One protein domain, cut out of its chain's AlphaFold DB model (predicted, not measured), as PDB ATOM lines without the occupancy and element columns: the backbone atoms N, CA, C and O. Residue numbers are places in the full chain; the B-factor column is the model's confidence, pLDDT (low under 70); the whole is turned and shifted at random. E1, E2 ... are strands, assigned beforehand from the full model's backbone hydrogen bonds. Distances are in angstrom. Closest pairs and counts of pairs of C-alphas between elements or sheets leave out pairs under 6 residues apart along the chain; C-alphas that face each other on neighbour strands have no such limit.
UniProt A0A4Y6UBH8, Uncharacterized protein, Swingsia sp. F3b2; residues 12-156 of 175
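Overview. This is residues 12 to 156 of the 175 residues of an uncharacterized protein of Swingsia sp. F3b2 (UniProt A0A4Y6UBH8). Little structure is regular: two strongly twisted sheets stand partly face to face, a sandwich amid long loops. It is all strand, nine strands, E1 to E9, holding under half of the 145 printed residues. The whole is compact, radius of gyration of the C-alphas 15.4 A, spanning 45 by 35 by 24 A.

Arrangement. One antiparallel sheet runs E1, residues 20 to 23, E5, 89 to 93, E4, 61 to 68, E2, 35 to 39, E3, 44 to 46, a folded sheet, bent back at hinge E4. The other runs E6, 95 to 98, E9, 150 to 155, E8, 139 to 147, E7, 116 to 119, a Greek key: meander E7 E8 E9, with E6 E9's antiparallel neighbour. N 22 and O 90 are 3.0 A apart; N 97 and O 153, 2.9 A. E4 and E8 come closest at C-alphas 64 and 140, 5.4 A.

Along the chain. C-alpha 20 is at (274.547, 205.467, 104.483), C-alpha 155 at (273.294, 216.144, 113.691).

Size, cuts and confidence. pLDDT is under 70 in residues 52 to 58 and 78 to 79.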
ATOM      1  N   LYS A  12     262.776 215.630 115.895       93.38
ATOM      2  CA  LYS A  12     261.915 216.631 115.266       93.38
ATOM      3  C   LYS A  12     261.989 216.565 113.750       93.38
ATOM      4  O   LYS A  12     263.026 216.238 113.168       93.38
ATOM      5  N   ALA A  13     260.871 216.900 113.108       87.88
ATOM      6  CA  ALA A  13     260.843 217.118 111.672       87.88
ATOM      7  C   ALA A  13     261.809 218.258 111.316       87.88
ATOM      8  O   ALA A  13     261.819 219.308 111.954       87.88
ATOM      9  N   GLY A  14     262.643 218.028 110.311       79.25
ATOM     10  CA  GLY A  14     263.673 218.964 109.890       79.25
ATOM     11  C   GLY A  14     264.502 218.377 108.751       79.25
ATOM     12  O   GLY A  14     264.233 217.247 108.324       79.25
ATOM     13  N   PRO A  15     265.503 219.125 108.259       77.44
ATOM     14  CA  PRO A  15     266.411 218.637 107.234       77.44
ATOM     15  C   PRO A  15     267.021 217.297 107.651       77.44
ATOM     16  O   PRO A  15     267.566 217.154 108.743       77.44
ATOM     17  N   CYS A  16     266.885 216.305 106.780       82.25
ATOM     18  CA  CYS A  16     267.474 214.985 106.934       82.25
ATOM     19  C   CYS A  16     268.412 214.792 105.753       82.25
ATOM     20  O   CYS A  16     267.987 214.941 104.606       82.25
ATOM     21  N   GLY A  17     269.675 214.495 106.024       79.88
ATOM     22  CA  GLY A  17     270.600 214.069 104.986       79.88
ATOM     23  C   GLY A  17     270.342 212.619 104.566       79.88
ATOM     24  O   GLY A  17     269.504 211.931 105.166       79.88
ATOM     25  N   PRO A  18     271.061 212.146 103.537       83.81
ATOM     26  CA  PRO A  18     271.046 210.741 103.149       83.81
ATOM     27  C   PRO A  18     271.479 209.838 104.309       83.81
ATOM     28  O   PRO A  18     272.289 210.226 105.154       83.81
ATOM     29  N   GLU A  19     270.936 208.623 104.329       87.75
ATOM     30  CA  GLU A  19     271.415 207.549 105.196       87.75
ATOM     31  C   GLU A  19     272.430 206.714 104.412       87.75
ATOM     32  O   GLU A  19     272.196 206.381 103.249       87.75
ATOM     33  N   PHE A  20     273.536 206.352 105.056       86.38
ATOM     34  CA  PHE A  20     274.547 205.467 104.483       86.38
ATOM     35  C   PHE A  20     274.809 204.294 105.423       86.38
ATOM     36  O   PHE A  20     274.725 204.430 106.648       86.38
ATOM     37  N   GLY A  21     275.086 203.134 104.829       91.25
ATOM     38  CA  GLY A  21     275.505 201.938 105.544       91.25
ATOM     39  C   GLY A  21     277.016 201.944 105.753       91.25
ATOM     40  O   GLY A  21     277.760 202.077 104.785       91.25
ATOM     41  N   HIS A  22     277.465 201.758 106.991       92.44
ATOM     42  CA  HIS A  22     278.886 201.651 107.321       92.44
ATOM     43  C   HIS A  22     279.141 200.453 108.233       92.44
ATOM     44  O   HIS A  22     278.342 200.171 109.126       92.44
ATOM     45  N   ALA A  23     280.258 199.760 108.028       93.38
ATOM     46  CA  ALA A  23     280.658 198.650 108.886       93.38
ATOM     47  C   ALA A  23     281.199 199.164 110.228       93.38
ATOM     48  O   ALA A  23     281.945 200.143 110.274       93.38
ATOM     49  N   VAL A  24     280.853 198.486 111.322       92.25
ATOM     50  CA  VAL A  24     281.446 198.756 112.640       92.25
ATOM     51  C   VAL A  24     282.874 198.217 112.679       92.25
ATOM     52  O   VAL A  24     283.134 197.105 112.213       92.25
ATOM     53  N   ALA A  25     283.802 198.997 113.231       91.50
ATOM     54  CA  ALA A  25     285.199 198.610 113.366       91.50
ATOM     55  C   ALA A  25     285.344 197.319 114.203       91.50
ATOM     56  O   ALA A  25     284.604 197.131 115.176       91.50
ATOM     57  N   PRO A  26     286.288 196.421 113.869       89.44
ATOM     58  CA  PRO A  26     286.541 195.223 114.666       89.44
ATOM     59  C   PRO A  26     286.852 195.562 116.127       89.44
ATOM     60  O   PRO A  26     287.613 196.483 116.414       89.44
ATOM     61  N   GLY A  27     286.276 194.804 117.058       89.06
ATOM     62  CA  GLY A  27     286.430 195.031 118.494       89.06
ATOM     63  C   GLY A  27     285.466 196.058 119.090       89.06
ATOM     64  O   GLY A  27     285.534 196.295 120.294       89.06
ATOM     65  N   PHE A  28     284.558 196.634 118.295       91.19
ATOM     66  CA  PHE A  28     283.581 197.616 118.768       91.19
ATOM     67  C   PHE A  28     282.153 197.106 118.693       91.19
ATOM     68  O   PHE A  28     281.782 196.299 117.840       91.19
ATOM     69  N   ARG A  29     281.335 197.657 119.587       91.69
ATOM     70  CA  ARG A  29     279.885 197.539 119.569       91.69
ATOM     71  C   ARG A  29     279.290 198.933 119.459       91.69
ATOM     72  O   ARG A  29     279.739 199.844 120.146       91.69
ATOM     73  N   VAL A  30     278.278 199.081 118.616       93.50
ATOM     74  CA  VAL A  30     277.475 200.295 118.470       93.50
ATOM     75  C   VAL A  30     276.034 199.944 118.807       93.50
ATOM     76  O   VAL A  30     275.504 198.969 118.280       93.50
ATOM     77  N   PHE A  31     275.387 200.731 119.662       94.44
ATOM     78  CA  PHE A  31     273.966 200.573 119.974       94.44
ATOM     79  C   PHE A  31     273.101 201.459 119.080       94.44
ATOM     80  O   PHE A  31     273.541 202.511 118.603       94.44
ATOM     81  N   ARG A  32     271.833 201.096 118.895       94.62
ATOM     82  CA  ARG A  32     270.863 201.983 118.249       94.62
ATOM     83  C   ARG A  32     270.717 203.276 119.056       94.62
ATOM     84  O   ARG A  32     270.585 203.254 120.275       94.62
ATOM     85  N   GLY A  33     270.693 204.407 118.356       95.38
ATOM     86  CA  GLY A  33     270.591 205.736 118.957       95.38
ATOM     87  C   GLY A  33     271.933 206.339 119.383       95.38
ATOM     88  O   GLY A  33     271.954 207.480 119.844       95.38
ATOM     89  N   SER A  34     273.042 205.623 119.215       96.19
ATOM     90  CA  SER A  34     274.385 206.125 119.529       96.19
ATOM     91  C   SER A  34     274.835 207.197 118.539       96.19
ATOM     92  O   SER A  34     274.589 207.062 117.338       96.19
ATOM     93  N   LEU A  35     275.535 208.226 119.024       95.62
ATOM     94  CA  LEU A  35     276.380 209.072 118.179       95.62
ATOM     95  C   LEU A  35     277.542 208.227 117.665       95.62
ATOM     96  O   LEU A  35     278.250 207.589 118.447       95.62
ATOM     97  N   VAL A  36     277.743 208.226 116.352       95.19
ATOM     98  CA  VAL A  36     278.792 207.432 115.709       95.19
ATOM     99  C   VAL A  36     279.813 208.318 115.022       95.19
ATOM    100  O   VAL A  36     279.473 209.270 114.311       95.19
ATOM    101  N   ALA A  37     281.076 207.972 115.233       93.81
ATOM    102  CA  ALA A  37     282.202 208.588 114.570       93.81
ATOM    103  C   ALA A  37     282.742 207.649 113.487       93.81
ATOM    104  O   ALA A  37     282.767 206.430 113.668       93.81
ATOM    105  N   VAL A  38     283.175 208.222 112.368       92.44
ATOM    106  CA  VAL A  38     283.840 207.475 111.298       92.44
ATOM    107  C   VAL A  38     285.350 207.560 111.472       92.44
ATOM    108  O   VAL A  38     285.896 208.618 111.793       92.44
ATOM    109  N   LEU A  39     286.027 206.440 111.276       90.56
ATOM    110  CA  LEU A  39     287.477 206.348 111.231       90.56
ATOM    111  C   LEU A  39     288.001 206.697 109.832       90.56
ATOM    112  O   LEU A  39     287.251 206.743 108.858       90.56
ATOM    113  N   ALA A  40     289.311 206.916 109.711       87.06
ATOM    114  CA  ALA A  40     289.939 207.243 108.428       87.06
ATOM    115  C   ALA A  40     289.798 206.133 107.364       87.06
ATOM    116  O   ALA A  40     289.896 206.414 106.173       87.06
ATOM    117  N   ASP A  41     289.544 204.890 107.780       85.31
ATOM    118  CA  ASP A  41     289.304 203.741 106.898       85.31
ATOM    119  C   ASP A  41     287.826 203.566 106.489       85.31
ATOM    120  O   ASP A  41     287.496 202.652 105.735       85.31
ATOM    121  N   GLY A  42     286.932 204.440 106.967       87.75
ATOM    122  CA  GLY A  42     285.499 204.405 106.671       87.75
ATOM    123  C   GLY A  42     284.663 203.510 107.593       87.75
ATOM    124  O   GLY A  42     283.437 203.477 107.434       87.75
ATOM    125  N   THR A  43     285.279 202.816 108.555       91.75
ATOM    126  CA  THR A  43     284.560 202.042 109.578       91.75
ATOM    127  C   THR A  43     284.074 202.927 110.729       91.75
ATOM    128  O   THR A  43     284.512 204.069 110.887       91.75
ATOM    129  N   LEU A  44     283.127 202.421 111.523       92.69
ATOM    130  CA  LEU A  44     282.500 203.171 112.613       92.69
ATOM    131  C   LEU A  44     282.936 202.726 113.996       92.69
ATOM    132  O   LEU A  44     283.064 201.535 114.277       92.69
ATOM    133  N   VAL A  45     282.998 203.705 114.888       93.75
ATOM    134  CA  VAL A  45     283.086 203.509 116.333       93.75
ATOM    135  C   VAL A  45     282.045 204.374 117.047       93.75
ATOM    136  O   VAL A  45     281.607 205.393 116.498       93.75
ATOM    137  N   PRO A  46     281.643 204.014 118.277       94.19
ATOM    138  CA  PRO A  46     280.911 204.932 119.143       94.19
ATOM    139  C   PRO A  46     281.695 206.238 119.319       94.19
ATOM    140  O   PRO A  46     282.926 206.227 119.416       94.19
ATOM    141  N   ALA A  47     281.005 207.378 119.349       92.56
ATOM    142  CA  ALA A  47     281.671 208.652 119.585       92.56
ATOM    143  C   ALA A  47     282.424 208.649 120.932       92.56
ATOM    144  O   ALA A  47     282.018 208.008 121.899       92.56
ATOM    145  N   GLY A  48     283.565 209.338 120.979       87.06
ATOM    146  CA  GLY A  48     284.459 209.333 122.144       87.06
ATOM    147  C   GLY A  48     285.379 208.109 122.248       87.06
ATOM    148  O   GLY A  48     286.238 208.088 123.126       87.06
ATOM    149  N   GLN A  49     285.258 207.122 121.353       86.38
ATOM    150  CA  GLN A  49     286.156 205.964 121.290       86.38
ATOM    151  C   GLN A  49     287.222 206.118 120.198       86.38
ATOM    152  O   GLN A  49     287.026 206.826 119.215       86.38
ATOM    153  N   THR A  50     288.347 205.417 120.348       79.88
ATOM    154  CA  THR A  50     289.383 205.261 119.307       79.88
ATOM    155  C   THR A  50     289.552 203.779 119.005       79.88
ATOM    156  O   THR A  50     289.458 202.972 119.928       79.88
ATOM    157  N   ALA A  51     289.788 203.406 117.744       72.12
ATOM    158  CA  ALA A  51     290.006 202.004 117.384       72.12
ATOM    159  C   ALA A  51     291.492 201.655 117.294       72.12
ATOM    160  O   ALA A  51     292.279 202.496 116.866       72.12
ATOM    161  N   PRO A  52     291.898 200.416 117.609       61.72
ATOM    162  CA  PRO A  52     293.213 199.925 117.227       61.72
ATOM    163  C   PRO A  52     293.261 199.691 115.708       61.72
ATOM    164  O   PRO A  52     292.405 199.004 115.156       61.72
ATOM    165  N   ALA A  53     294.273 200.213 115.015       61.16
ATOM    166  CA  ALA A  53     294.597 199.785 113.654       61.16
ATOM    167  C   ALA A  53     295.132 198.349 113.682       61.16
ATOM    168  O   ALA A  53     295.736 197.922 114.669       61.16
ATOM    169  N   GLY A  54     295.033 197.637 112.555       54.19
ATOM    170  CA  GLY A  54     295.580 196.280 112.380       54.19
ATOM    171  C   GLY A  54     297.097 196.128 112.614       54.19
ATOM    172  O   GLY A  54     297.602 195.014 112.562       54.19
ATOM    173  N   GLY A  55     297.820 197.220 112.895       55.16
ATOM    174  CA  GLY A  55     299.231 197.242 113.304       55.16
ATOM    175  C   GLY A  55     299.493 197.835 114.699       55.16
ATOM    176  O   GLY A  55     300.629 198.186 114.996       55.16
ATOM    177  N   GLY A  56     298.465 198.005 115.540       57.25
ATOM    178  CA  GLY A  56     298.585 198.486 116.927       57.25
ATOM    179  C   GLY A  56     298.556 200.009 117.126       57.25
ATOM    180  O   GLY A  56     298.397 200.465 118.256       57.25
ATOM    181  N   ALA A  57     298.659 200.812 116.062       58.84
ATOM    182  CA  ALA A  57     298.481 202.267 116.140       58.84
ATOM    183  C   ALA A  57     296.992 202.630 116.242       58.84
ATOM    184  O   ALA A  57     296.191 202.074 115.506       58.84
ATOM    185  N   ALA A  58     296.585 203.554 117.111       66.00
ATOM    186  CA  ALA A  58     295.177 203.954 117.186       66.00
ATOM    187  C   ALA A  58     294.742 204.719 115.919       66.00
ATOM    188  O   ALA A  58     295.403 205.673 115.511       66.00
ATOM    189  N   VAL A  59     293.614 204.336 115.320       76.38
ATOM    190  CA  VAL A  59     292.935 205.126 114.291       76.38
ATOM    191  C   VAL A  59     292.047 206.138 114.998       76.38
ATOM    192  O   VAL A  59     291.099 205.789 115.709       76.38
ATOM    193  N   THR A  60     292.382 207.414 114.826       78.88
ATOM    194  CA  THR A  60     291.603 208.515 115.385       78.88
ATOM    195  C   THR A  60     290.330 208.720 114.560       78.88
ATOM    196  O   THR A  60     290.403 208.755 113.328       78.88
ATOM    197  N   PRO A  61     289.167 208.879 115.206       87.06
ATOM    198  CA  PRO A  61     287.950 209.244 114.503       87.06
ATOM    199  C   PRO A  61     288.074 210.612 113.826       87.06
ATOM    200  O   PRO A  61     288.626 211.554 114.392       87.06
ATOM    201  N   VAL A  62     287.547 210.712 112.608       90.06
ATOM    202  CA  VAL A  62     287.677 211.883 111.731       90.06
ATOM    203  C   VAL A  62     286.525 212.859 111.942       90.06
ATOM    204  O   VAL A  62     286.737 214.066 112.031       90.06
ATOM    205  N   CYS A  63     285.293 212.356 112.023       91.12
ATOM    206  CA  CYS A  63     284.104 213.176 112.242       91.12
ATOM    207  C   CYS A  63     282.931 212.354 112.785       91.12
ATOM    208  O   CYS A  63     282.906 211.128 112.663       91.12
ATOM    209  N   ILE A  64     281.950 213.042 113.378       93.69
ATOM    210  CA  ILE A  64     280.638 212.458 113.671       93.69
ATOM    211  C   ILE A  64     279.827 212.456 112.381       93.69
ATOM    212  O   ILE A  64     279.697 213.491 111.725       93.69
ATOM    213  N   ILE A  65     279.280 211.300 112.016       93.56
ATOM    214  CA  ILE A  65     278.516 211.144 110.769       93.56
ATOM    215  C   ILE A  65     277.009 211.002 110.999       93.56
ATOM    216  O   ILE A  65     276.233 211.120 110.052       93.56
ATOM    217  N   GLY A  66     276.576 210.775 112.243       94.75
ATOM    218  CA  GLY A  66     275.160 210.719 112.579       94.75
ATOM    219  C   GLY A  66     274.827 209.879 113.806       94.75
ATOM    220  O   GLY A  66     275.651 209.675 114.698       94.75
ATOM    221  N   ILE A  67     273.587 209.394 113.815       95.31
ATOM    222  CA  ILE A  67     272.999 208.518 114.825       95.31
ATOM    223  C   ILE A  67     272.792 207.118 114.238       95.31
ATOM    224  O   ILE A  67     272.170 206.970 113.183       95.31
ATOM    225  N   ALA A  68     273.248 206.077 114.932       95.62
ATOM    226  CA  ALA A  68     273.043 204.693 114.511       95.62
ATOM    227  C   ALA A  68     271.555 204.295 114.534       95.62
ATOM    228  O   ALA A  68     270.861 204.454 115.540       95.62
ATOM    229  N   ARG A  69     271.041 203.732 113.433       94.31
ATOM    230  CA  ARG A  69     269.650 203.247 113.341       94.31
ATOM    231  C   ARG A  69     269.447 201.888 114.011       94.31
ATOM    232  O   ARG A  69     268.319 201.563 114.384       94.31
ATOM    233  N   GLN A  70     270.509 201.100 114.101       93.12
ATOM    234  CA  GLN A  70     270.519 199.697 114.504       93.12
ATOM    235  C   GLN A  70     271.723 199.456 115.414       93.12
ATOM    236  O   GLN A  70     272.709 200.191 115.323       93.12
ATOM    237  N   ALA A  71     271.640 198.426 116.252       92.62
ATOM    238  CA  ALA A  71     272.796 197.925 116.976       92.62
ATOM    239  C   ALA A  71     273.658 197.030 116.079       92.62
ATOM    240  O   ALA A  71     273.143 196.371 115.177       92.62
ATOM    241  N   MET A  72     274.957 196.984 116.345       93.50
ATOM    242  CA  MET A  72     275.876 196.037 115.728       93.50
ATOM    243  C   MET A  72     277.047 195.769 116.658       93.50
ATOM    244  O   MET A  72     277.616 196.690 117.244       93.50
ATOM    245  N   ASP A  73     277.404 194.502 116.780       91.94
ATOM    246  CA  ASP A  73     278.472 194.017 117.632       91.94
ATOM    247  C   ASP A  73     279.536 193.307 116.798       91.94
ATOM    248  O   ASP A  73     279.362 192.171 116.354       91.94
ATOM    249  N   ASN A  74     280.667 193.980 116.610       91.44
ATOM    250  CA  ASN A  74     281.838 193.423 115.950       91.44
ATOM    251  C   ASN A  74     282.936 193.064 116.967       91.44
ATOM    252  O   ASN A  74     284.124 193.082 116.646       91.44
ATOM    253  N   THR A  75     282.562 192.772 118.219       88.94
ATOM    254  CA  THR A  75     283.497 192.277 119.241       88.94
ATOM    255  C   THR A  75     283.751 190.766 119.092       88.94
ATOM    256  O   THR A  75     282.924 190.057 118.519       88.94
ATOM    257  N   PRO A  76     284.877 190.227 119.608       80.38
ATOM    258  CA  PRO A  76     285.157 188.785 119.567       80.38
ATOM    259  C   PRO A  76     284.157 187.941 120.370       80.38
ATOM    260  O   PRO A  76     283.889 186.794 120.027       80.38
ATOM    261  N   THR A  77     283.602 188.505 121.445       75.56
ATOM    262  CA  THR A  77     282.555 187.893 122.273       75.56
ATOM    263  C   THR A  77     281.206 188.495 121.905       75.56
ATOM    264  O   THR A  77     280.672 189.337 122.627       75.56
ATOM    265  N   GLN A  78     280.681 188.074 120.757       68.50
ATOM    266  CA  GLN A  78     279.402 188.562 120.250       68.50
ATOM    267  C   GLN A  78     278.278 188.176 121.214       68.50
ATOM    268  O   GLN A  78     278.052 186.998 121.490       68.50
ATOM    269  N   GLY A  79     277.598 189.183 121.762       66.50
ATOM    270  CA  GLY A  79     276.496 189.012 122.719       66.50
ATOM    271  C   GLY A  79     275.110 189.189 122.100       66.50
ATOM    272  O   GLY A  79     274.138 189.361 122.830       66.50
ATOM    273  N   VAL A  80     275.027 189.226 120.772       73.19
ATOM    274  CA  VAL A  80     273.824 189.549 119.993       73.19
ATOM    275  C   VAL A  80     273.554 188.462 118.954       73.19
ATOM    276  O   VAL A  80     274.385 187.580 118.738       73.19
ATOM    277  N   ASP A  81     272.377 188.497 118.330       76.69
ATOM    278  CA  ASP A  81     272.037 187.545 117.273       76.69
ATOM    279  C   ASP A  81     272.949 187.687 116.032       76.69
ATOM    280  O   ASP A  81     273.656 188.680 115.850       76.69
ATOM    281  N   ALA A  82     272.910 186.689 115.146       73.56
ATOM    282  CA  ALA A  82     273.768 186.643 113.961       73.56
ATOM    283  C   ALA A  82     273.530 187.796 112.959       73.56
ATOM    284  O   ALA A  82     274.405 188.080 112.144       73.56
ATOM    285  N   LEU A  83     272.364 188.453 112.996       77.44
ATOM    286  CA  LEU A  83     272.041 189.579 112.111       77.44
ATOM    287  C   LEU A  83     272.677 190.886 112.597       77.44
ATOM    288  O   LEU A  83     272.964 191.765 111.787       77.44
ATOM    289  N   HIS A  84     272.923 190.994 113.900       81.25
ATOM    290  CA  HIS A  84     273.556 192.145 114.543       81.25
ATOM    291  C   HIS A  84     275.020 191.874 114.917       81.25
ATOM    292  O   HIS A  84     275.615 192.632 115.680       81.25
ATOM    293  N   ALA A  85     275.603 190.807 114.375       86.56
ATOM    294  CA  ALA A  85     276.971 190.387 114.615       86.56
ATOM    295  C   ALA A  85     277.900 190.679 113.424       86.56
ATOM    296  O   ALA A  85     277.523 190.516 112.260       86.56
ATOM    297  N   GLY A  86     279.155 191.023 113.719       85.44
ATOM    298  CA  GLY A  86     280.243 191.118 112.744       85.44
ATOM    299  C   GLY A  86     280.328 192.455 112.002       85.44
ATOM    300  O   GLY A  86     279.857 193.488 112.467       85.44
ATOM    301  N   ALA A  87     280.959 192.443 110.825       86.25
ATOM    302  CA  ALA A  87     281.224 193.640 110.016       86.25
ATOM    303  C   ALA A  87     280.029 194.076 109.141       86.25
ATOM    304  O   ALA A  87     280.210 194.712 108.100       86.25
ATOM    305  N   ASN A  88     278.806 193.709 109.528       87.75
ATOM    306  CA  ASN A  88     277.610 194.066 108.777       87.75
ATOM    307  C   ASN A  88     277.379 195.589 108.824       87.75
ATOM    308  O   ASN A  88     277.623 196.226 109.855       87.75
ATOM    309  N   PRO A  89     276.920 196.202 107.718       91.44
ATOM    310  CA  PRO A  89     276.720 197.639 107.675       91.44
ATOM    311  C   PRO A  89     275.532 198.055 108.546       91.44
ATOM    312  O   PRO A  89     274.446 197.485 108.439       91.44
ATOM    313  N   ILE A  90     275.717 199.105 109.345       93.12
ATOM    314  CA  ILE A  90     274.628 199.804 110.030       93.12
ATOM    315  C   ILE A  90     274.278 201.091 109.307       93.12
ATOM    316  O   ILE A  90     275.152 201.839 108.864       93.12
ATOM    317  N   TRP A  91     272.981 201.364 109.218       93.94
ATOM    318  CA  TRP A  91     272.489 202.616 108.658       93.94
ATOM    319  C   TRP A  91     272.633 203.744 109.669       93.94
ATOM    320  O   TRP A  91     272.167 203.639 110.808       93.94
ATOM    321  N   VAL A  92     273.236 204.844 109.234       93.56
ATOM    322  CA  VAL A  92     273.424 206.044 110.046       93.56
ATOM    323  C   VAL A  92     272.501 207.150 109.562       93.56
ATOM    324  O   VAL A  92     272.398 207.406 108.363       93.56
ATOM    325  N   LYS A  93     271.818 207.803 110.504       92.94
ATOM    326  CA  LYS A  93     270.871 208.884 110.235       92.94
ATOM    327  C   LYS A  93     271.429 210.233 110.634       92.94
ATOM    328  O   LYS A  93     272.021 210.382 111.698       92.94
ATOM    329  N   THR A  94     271.124 211.229 109.821       93.19
ATOM    330  CA  THR A  94     271.316 212.641 110.152       93.19
ATOM    331  C   THR A  94     269.962 213.299 110.421       93.19
ATOM    332  O   THR A  94     268.915 212.807 109.993       93.19
ATOM    333  N   GLY A  95     269.955 214.403 111.163       94.00
ATOM    334  CA  GLY A  95     268.748 215.172 111.451       94.00
ATOM    335  C   GLY A  95     268.732 215.796 112.840       94.00
ATOM    336  O   GLY A  95     269.745 215.872 113.527       94.00
ATOM    337  N   CYS A  96     267.549 216.250 113.248       95.31
ATOM    338  CA  CYS A  96     267.333 216.970 114.497       95.31
ATOM    339  C   CYS A  96     266.892 216.030 115.627       95.31
ATOM    340  O   CYS A  96     265.780 215.496 115.580       95.31
ATOM    341  N   TYR A  97     267.744 215.847 116.635       96.69
ATOM    342  CA  TYR A  97     267.532 214.909 117.739       96.69
ATOM    343  C   TYR A  97     267.625 215.592 119.101       96.69
ATOM    344  O   TYR A  97     268.427 216.508 119.288       96.69
ATOM    345  N   ALA A  98     266.835 215.107 120.057       96.75
ATOM    346  CA  ALA A  98     266.986 215.454 121.462       96.75
ATOM    347  C   ALA A  98     268.205 214.722 122.036       96.75
ATOM    348  O   ALA A  98     268.135 213.526 122.317       96.75
ATOM    349  N   LEU A  99     269.335 215.419 122.164       95.88
ATOM    350  CA  LEU A  99     270.568 214.845 122.710       95.88
ATOM    351  C   LEU A  99     270.794 215.334 124.145       95.88
ATOM    352  O   LEU A  99     270.700 216.540 124.389       95.88
ATOM    353  N   PRO A 100     271.120 214.434 125.090       95.25
ATOM    354  CA  PRO A 100     271.414 214.833 126.456       95.25
ATOM    355  C   PRO A 100     272.736 215.604 126.511       95.25
ATOM    356  O   PRO A 100     273.759 215.166 125.980       95.25
ATOM    357  N   PHE A 101     272.713 216.760 127.168       95.00
ATOM    358  CA  PHE A 101     273.926 217.487 127.529       95.00
ATOM    359  C   PHE A 101     274.490 216.931 128.834       95.00
ATOM    360  O   PHE A 101     273.744 216.401 129.661       95.00
ATOM    361  N   LEU A 102     275.802 217.065 129.035       92.50
ATOM    362  CA  LEU A 102     276.429 216.667 130.294       92.50
ATOM    363  C   LEU A 102     275.721 217.317 131.500       92.50
ATOM    364  O   LEU A 102     275.568 218.538 131.526       92.50
ATOM    365  N   PRO A 103     275.366 216.543 132.544       87.50
ATOM    366  CA  PRO A 103     274.581 217.046 133.678       87.50
ATOM    367  C   PRO A 103     275.322 218.082 134.538       87.50
ATOM    368  O   PRO A 103     274.694 218.800 135.308       87.50
ATOM    369  N   ASN A 104     276.651 218.161 134.415       88.38
ATOM    370  CA  ASN A 104     277.492 219.103 135.156       88.38
ATOM    371  C   ASN A 104     277.778 220.398 134.373       88.38
ATOM    372  O   ASN A 104     278.580 221.215 134.823       88.38
ATOM    373  N   GLU A 105     277.183 220.576 133.191       88.75
ATOM    374  CA  GLU A 105     277.311 221.799 132.399       88.75
ATOM    375  C   GLU A 105     276.066 222.686 132.550       88.75
ATOM    376  O   GLU A 105     274.979 222.183 132.846       88.75
ATOM    377  N   PRO A 106     276.192 224.013 132.349       89.88
ATOM    378  CA  PRO A 106     275.032 224.892 132.315       89.88
ATOM    379  C   PRO A 106     274.001 224.401 131.296       89.88
ATOM    380  O   PRO A 106     274.355 224.055 130.165       89.88
ATOM    381  N   ALA A 107     272.727 224.410 131.689       91.69
ATOM    382  CA  ALA A 107     271.639 224.007 130.808       91.69
ATOM    383  C   ALA A 107     271.651 224.834 129.505       91.69
ATOM    384  O   ALA A 107     271.883 226.048 129.562       91.69
ATOM    385  N   PRO A 108     271.382 224.219 128.337       96.00
ATOM    386  CA  PRO A 108     271.279 224.953 127.085       96.00
ATOM    387  C   PRO A 108     270.195 226.035 127.135       96.00
ATOM    388  O   PRO A 108     269.107 225.848 127.676       96.00
ATOM    389  N   THR A 109     270.489 227.170 126.515       96.69
ATOM    390  CA  THR A 109     269.640 228.357 126.430       96.69
ATOM    391  C   THR A 109     269.597 228.856 124.991       96.69
ATOM    392  O   THR A 109     270.478 228.567 124.180       96.69
ATOM    393  N   TYR A 110     268.607 229.687 124.665       96.00
ATOM    394  CA  TYR A 110     268.514 230.301 123.339       96.00
ATOM    395  C   TYR A 110     269.682 231.238 122.991       96.00
ATOM    396  O   TYR A 110     269.887 231.522 121.815       96.00
ATOM    397  N   ALA A 111     270.496 231.662 123.966       96.06
ATOM    398  CA  ALA A 111     271.723 232.411 123.689       96.06
ATOM    399  C   ALA A 111     272.779 231.567 122.946       96.06
ATOM    400  O   ALA A 111     273.664 232.120 122.299       96.06
ATOM    401  N   GLN A 112     272.678 230.237 123.017       96.75
ATOM    402  CA  GLN A 112     273.576 229.303 122.334       96.75
ATOM    403  C   GLN A 112     273.027 228.829 120.979       96.75
ATOM    404  O   GLN A 112     273.595 227.921 120.371       96.75
ATOM    405  N   LEU A 113     271.921 229.400 120.488       96.19
ATOM    406  CA  LEU A 113     271.314 228.997 119.218       96.19
ATOM    407  C   LEU A 113     272.328 229.079 118.063       96.19
ATOM    408  O   LEU A 113     272.982 230.100 117.869       96.19
ATOM    409  N   GLY A 114     272.454 227.994 117.296       93.81
ATOM    410  CA  GLY A 114     273.396 227.875 116.183       93.81
ATOM    411  C   GLY A 114     274.838 227.557 116.584       93.81
ATOM    412  O   GLY A 114     275.664 227.353 115.699       93.81
ATOM    413  N   GLN A 115     275.164 227.475 117.879       95.56
ATOM    414  CA  GLN A 115     276.503 227.081 118.317       95.56
ATOM    415  C   GLN A 115     276.782 225.605 118.026       95.56
ATOM    416  O   GLN A 115     275.881 224.758 118.056       95.56
ATOM    417  N   ALA A 116     278.055 225.305 117.764       95.50
ATOM    418  CA  ALA A 116     278.531 223.942 117.604       95.50
ATOM    419  C   ALA A 116     278.405 223.167 118.920       95.50
ATOM    420  O   ALA A 116     278.687 223.680 120.005       95.50
ATOM    421  N   VAL A 117     277.997 221.913 118.792       95.75
ATOM    422  CA  VAL A 117     277.826 220.964 119.883       95.75
ATOM    423  C   VAL A 117     278.775 219.803 119.635       95.75
ATOM    424  O   VAL A 117     278.828 219.262 118.531       95.75
ATOM    425  N   TYR A 118     279.533 219.424 120.653       95.06
ATOM    426  CA  TYR A 118     280.618 218.457 120.577       95.06
ATOM    427  C   TYR A 118     280.228 217.147 121.256       95.06
ATOM    428  O   TYR A 118     279.616 217.155 122.326       95.06
ATOM    429  N   ALA A 119     280.598 216.024 120.644       94.31
ATOM    430  CA  ALA A 119     280.406 214.706 121.230       94.31
ATOM    431  C   ALA A 119     281.366 214.516 122.409       94.31
ATOM    432  O   ALA A 119     282.580 214.690 122.274       94.31
ATOM    433  N   VAL A 120     280.815 214.158 123.566       92.81
ATOM    434  CA  VAL A 120     281.601 213.768 124.743       92.81
ATOM    435  C   VAL A 120     281.849 212.268 124.714       92.81
ATOM    436  O   VAL A 120     282.970 211.814 124.921       92.81
ATOM    437  N   ASP A 121     280.785 211.534 124.429       92.81
ATOM    438  CA  ASP A 121     280.731 210.101 124.201       92.81
ATOM    439  C   ASP A 121     279.601 209.823 123.194       92.81
ATOM    440  O   ASP A 121     279.111 210.734 122.518       92.81
ATOM    441  N   ASP A 122     279.209 208.564 123.049       93.25
ATOM    442  CA  ASP A 122     278.167 208.124 122.129       93.25
ATOM    443  C   ASP A 122     276.740 208.435 122.610       93.25
ATOM    444  O   ASP A 122     275.777 208.297 121.848       93.25
ATOM    445  N   GLU A 123     276.591 208.927 123.838       94.88
ATOM    446  CA  GLU A 123     275.321 209.316 124.428       94.88
ATOM    447  C   GLU A 123     275.167 210.842 124.523       94.88
ATOM    448  O   GLU A 123     274.135 211.384 124.113       94.88
ATOM    449  N   ASN A 124     276.188 211.507 125.058       94.56
ATOM    450  CA  ASN A 124     276.157 212.845 125.625       94.56
ATOM    451  C   ASN A 124     276.924 213.857 124.777       94.56
ATOM    452  O   ASN A 124     277.951 213.566 124.152       94.56
ATOM    453  N   VAL A 125     276.458 215.100 124.844       95.50
ATOM    454  CA  VAL A 125     277.056 216.235 124.147       95.50
ATOM    455  C   VAL A 125     277.380 217.405 125.078       95.50
ATOM    456  O   VAL A 125     276.996 217.432 126.246       95.50
ATOM    457  N   SER A 126     278.144 218.365 124.561       95.50
ATOM    458  CA  SER A 126     278.639 219.531 125.298       95.50
ATOM    459  C   SER A 126     278.881 220.712 124.356       95.50
ATOM    460  O   SER A 126     279.158 220.519 123.173       95.50
ATOM    461  N   PHE A 127     278.837 221.943 124.871       95.62
ATOM    462  CA  PHE A 127     279.303 223.125 124.124       95.62
ATOM    463  C   PHE A 127     280.832 223.307 124.177       95.62
ATOM    464  O   PHE A 127     281.387 224.139 123.461       95.62
ATOM    465  N   GLN A 128     281.531 222.533 125.008       94.12
ATOM    466  CA  GLN A 128     282.979 222.607 125.167       94.12
ATOM    467  C   GLN A 128     283.682 221.780 124.088       94.12
ATOM    468  O   GLN A 128     283.576 220.550 124.068       94.12
ATOM    469  N   ALA A 129     284.451 222.462 123.236       90.62
ATOM    470  CA  ALA A 129     285.257 221.853 122.174       90.62
ATOM    471  C   ALA A 129     286.400 220.973 122.703       90.62
ATOM    472  O   ALA A 129     286.908 220.102 121.997       90.62
ATOM    473  N   THR A 130     286.808 221.191 123.952       90.19
ATOM    474  CA  THR A 130     287.911 220.484 124.597       90.19
ATOM    475  C   THR A 130     287.398 219.809 125.861       90.19
ATOM    476  O   THR A 130     286.695 220.420 126.664       90.19
ATOM    477  N   GLY A 131     287.722 218.527 126.038       80.06
ATOM    478  CA  GLY A 131     287.386 217.803 127.263       80.06
ATOM    479  C   GLY A 131     288.257 218.217 128.451       80.06
ATOM    480  O   GLY A 131     289.301 218.840 128.281       80.06
ATOM    481  N   ALA A 132     287.882 217.789 129.659       73.88
ATOM    482  CA  ALA A 132     288.631 218.074 130.890       73.88
ATOM    483  C   ALA A 132     290.105 217.603 130.858       73.88
ATOM    484  O   ALA A 132     290.931 218.125 131.599       73.88
ATOM    485  N   GLY A 133     290.444 216.645 129.987       71.62
ATOM    486  CA  GLY A 133     291.814 216.169 129.755       71.62
ATOM    487  C   GLY A 133     292.575 216.879 128.625       71.62
ATOM    488  O   GLY A 133     293.624 216.393 128.222       71.62
ATOM    489  N   GLY A 134     292.046 217.968 128.057       75.56
ATOM    490  CA  GLY A 134     292.714 218.740 126.997       75.56
ATOM    491  C   GLY A 134     292.559 218.186 125.573       75.56
ATOM    492  O   GLY A 134     292.992 218.827 124.619       75.56
ATOM    493  N   GLY A 135     291.920 217.026 125.397       81.56
ATOM    494  CA  GLY A 135     291.652 216.445 124.079       81.56
ATOM    495  C   GLY A 135     290.564 217.202 123.312       81.56
ATOM    496  O   GLY A 135     289.514 217.527 123.878       81.56
ATOM    497  N   ALA A 136     290.804 217.457 122.024       86.44
ATOM    498  CA  ALA A 136     289.803 218.013 121.118       86.44
ATOM    499  C   ALA A 136     288.658 217.012 120.902       86.44
ATOM    500  O   ALA A 136     288.891 215.825 120.671       86.44
ATOM    501  N   ARG A 137     287.420 217.500 120.972       91.12
ATOM    502  CA  ARG A 137     286.210 216.723 120.699       91.12
ATOM    503  C   ARG A 137     285.750 216.938 119.266       91.12
ATOM    504  O   ARG A 137     285.938 218.007 118.687       91.12
ATOM    505  N   LEU A 138     285.087 215.930 118.715       92.38
ATOM    506  CA  LEU A 138     284.453 216.045 117.408       92.38
ATOM    507  C   LEU A 138     283.125 216.792 117.520       92.38
ATOM    508  O   LEU A 138     282.367 216.598 118.470       92.38
ATOM    509  N   VAL A 139     282.826 217.618 116.520       94.88
ATOM    510  CA  VAL A 139     281.521 218.276 116.397       94.88
ATOM    511  C   VAL A 139     280.467 217.213 116.092       94.88
ATOM    512  O   VAL A 139     280.562 216.519 115.084       94.88
ATOM    513  N   ALA A 140     279.467 217.093 116.963       94.75
ATOM    514  CA  ALA A 140     278.292 216.251 116.772       94.75
ATOM    515  C   ALA A 140     277.222 216.935 115.911       94.75
ATOM    516  O   ALA A 140     276.462 216.268 115.216       94.75
ATOM    517  N   GLY A 141     277.139 218.262 115.965       94.88
ATOM    518  CA  GLY A 141     276.136 219.024 115.235       94.88
ATOM    519  C   GLY A 141     276.044 220.462 115.721       94.88
ATOM    520  O   GLY A 141     276.987 220.991 116.305       94.88
ATOM    521  N   HIS A 142     274.890 221.086 115.495       95.25
ATOM    522  CA  HIS A 142     274.609 222.444 115.962       95.25
ATOM    523  C   HIS A 142     273.341 222.475 116.805       95.25
ATOM    524  O   HIS A 142     272.359 221.804 116.483       95.25
ATOM    525  N   PHE A 143     273.351 223.264 117.873       96.31
ATOM    526  CA  PHE A 143     272.175 223.466 118.709       96.31
ATOM    527  C   PHE A 143     271.116 224.277 117.953       96.31
ATOM    528  O   PHE A 143     271.408 225.359 117.442       96.31
ATOM    529  N   VAL A 144     269.886 223.762 117.869       95.44
ATOM    530  CA  VAL A 144     268.806 224.368 117.065       95.44
ATOM    531  C   VAL A 144     267.608 224.855 117.875       95.44
ATOM    532  O   VAL A 144     266.722 225.490 117.310       95.44
ATOM    533  N   GLY A 145     267.577 224.608 119.184       95.44
ATOM    534  CA  GLY A 145     266.570 225.183 120.075       95.44
ATOM    535  C   GLY A 145     266.120 224.248 121.190       95.44
ATOM    536  O   GLY A 145     266.688 223.174 121.394       95.44
ATOM    537  N   LEU A 146     265.085 224.684 121.906       96.62
ATOM    538  CA  LEU A 146     264.465 223.957 123.012       96.62
ATOM    539  C   LEU A 146     263.001 223.639 122.677       96.62
ATOM    540  O   LEU A 146     262.313 224.471 122.089       96.62
ATOM    541  N   ASP A 147     262.495 222.490 123.114       95.19
ATOM    542  CA  ASP A 147     261.055 222.204 123.148       95.19
ATOM    543  C   ASP A 147     260.654 221.629 124.494       95.19
ATOM    544  O   ASP A 147     261.245 220.651 124.940       95.19
ATOM    545  N   GLY A 148     259.710 222.269 125.185       93.56
ATOM    546  CA  GLY A 148     259.373 221.892 126.561       93.56
ATOM    547  C   GLY A 148     260.577 221.884 127.520       93.56
ATOM    548  O   GLY A 148     260.545 221.186 128.526       93.56
ATOM    549  N   GLY A 149     261.649 222.623 127.201       92.81
ATOM    550  CA  GLY A 149     262.925 222.604 127.930       92.81
ATOM    551  C   GLY A 149     263.944 221.566 127.435       92.81
ATOM    552  O   GLY A 149     265.106 221.636 127.823       92.81
ATOM    553  N   THR A 150     263.558 220.656 126.540       95.88
ATOM    554  CA  THR A 150     264.446 219.644 125.951       95.88
ATOM    555  C   THR A 150     265.294 220.248 124.830       95.88
ATOM    556  O   THR A 150     264.728 220.824 123.895       95.88
ATOM    557  N   PRO A 151     266.631 220.119 124.865       96.44
ATOM    558  CA  PRO A 151     267.504 220.641 123.821       96.44
ATOM    559  C   PRO A 151     267.533 219.760 122.576       96.44
ATOM    560  O   PRO A 151     267.660 218.541 122.659       96.44
ATOM    561  N   PHE A 152     267.492 220.401 121.408       96.62
ATOM    562  CA  PHE A 152     267.587 219.743 120.111       96.62
ATOM    563  C   PHE A 152     268.870 220.128 119.378       96.62
ATOM    564  O   PHE A 152     269.250 221.301 119.307       96.62
ATOM    565  N   VAL A 153     269.515 219.124 118.789       95.94
ATOM    566  CA  VAL A 153     270.756 219.254 118.023       95.94
ATOM    567  C   VAL A 153     270.520 218.741 116.610       95.94
ATOM    568  O   VAL A 153     270.044 217.623 116.413       95.94
ATOM    569  N   ASN A 154     270.881 219.550 115.619       95.00
ATOM    570  CA  ASN A 154     270.942 219.113 114.235       95.00
ATOM    571  C   ASN A 154     272.270 218.392 113.985       95.00
ATOM    572  O   ASN A 154     273.311 219.024 113.793       95.00
ATOM    573  N   VAL A 155     272.208 217.064 114.012       93.50
ATOM    574  CA  VAL A 155     273.294 216.144 113.691       93.50
ATOM    575  C   VAL A 155     273.335 215.991 112.175       93.50
ATOM    576  O   VAL A 155     272.648 215.149 111.599       93.50
ATOM    577  N   ALA A 156     274.104 216.845 111.514       79.38
ATOM    578  CA  ALA A 156     274.355 216.752 110.083       79.38
ATOM    579  C   ALA A 156     275.748 216.166 109.842       79.38
ATOM    580  O   ALA A 156     276.670 216.431 110.612       79.38
TER     581      ALA A 156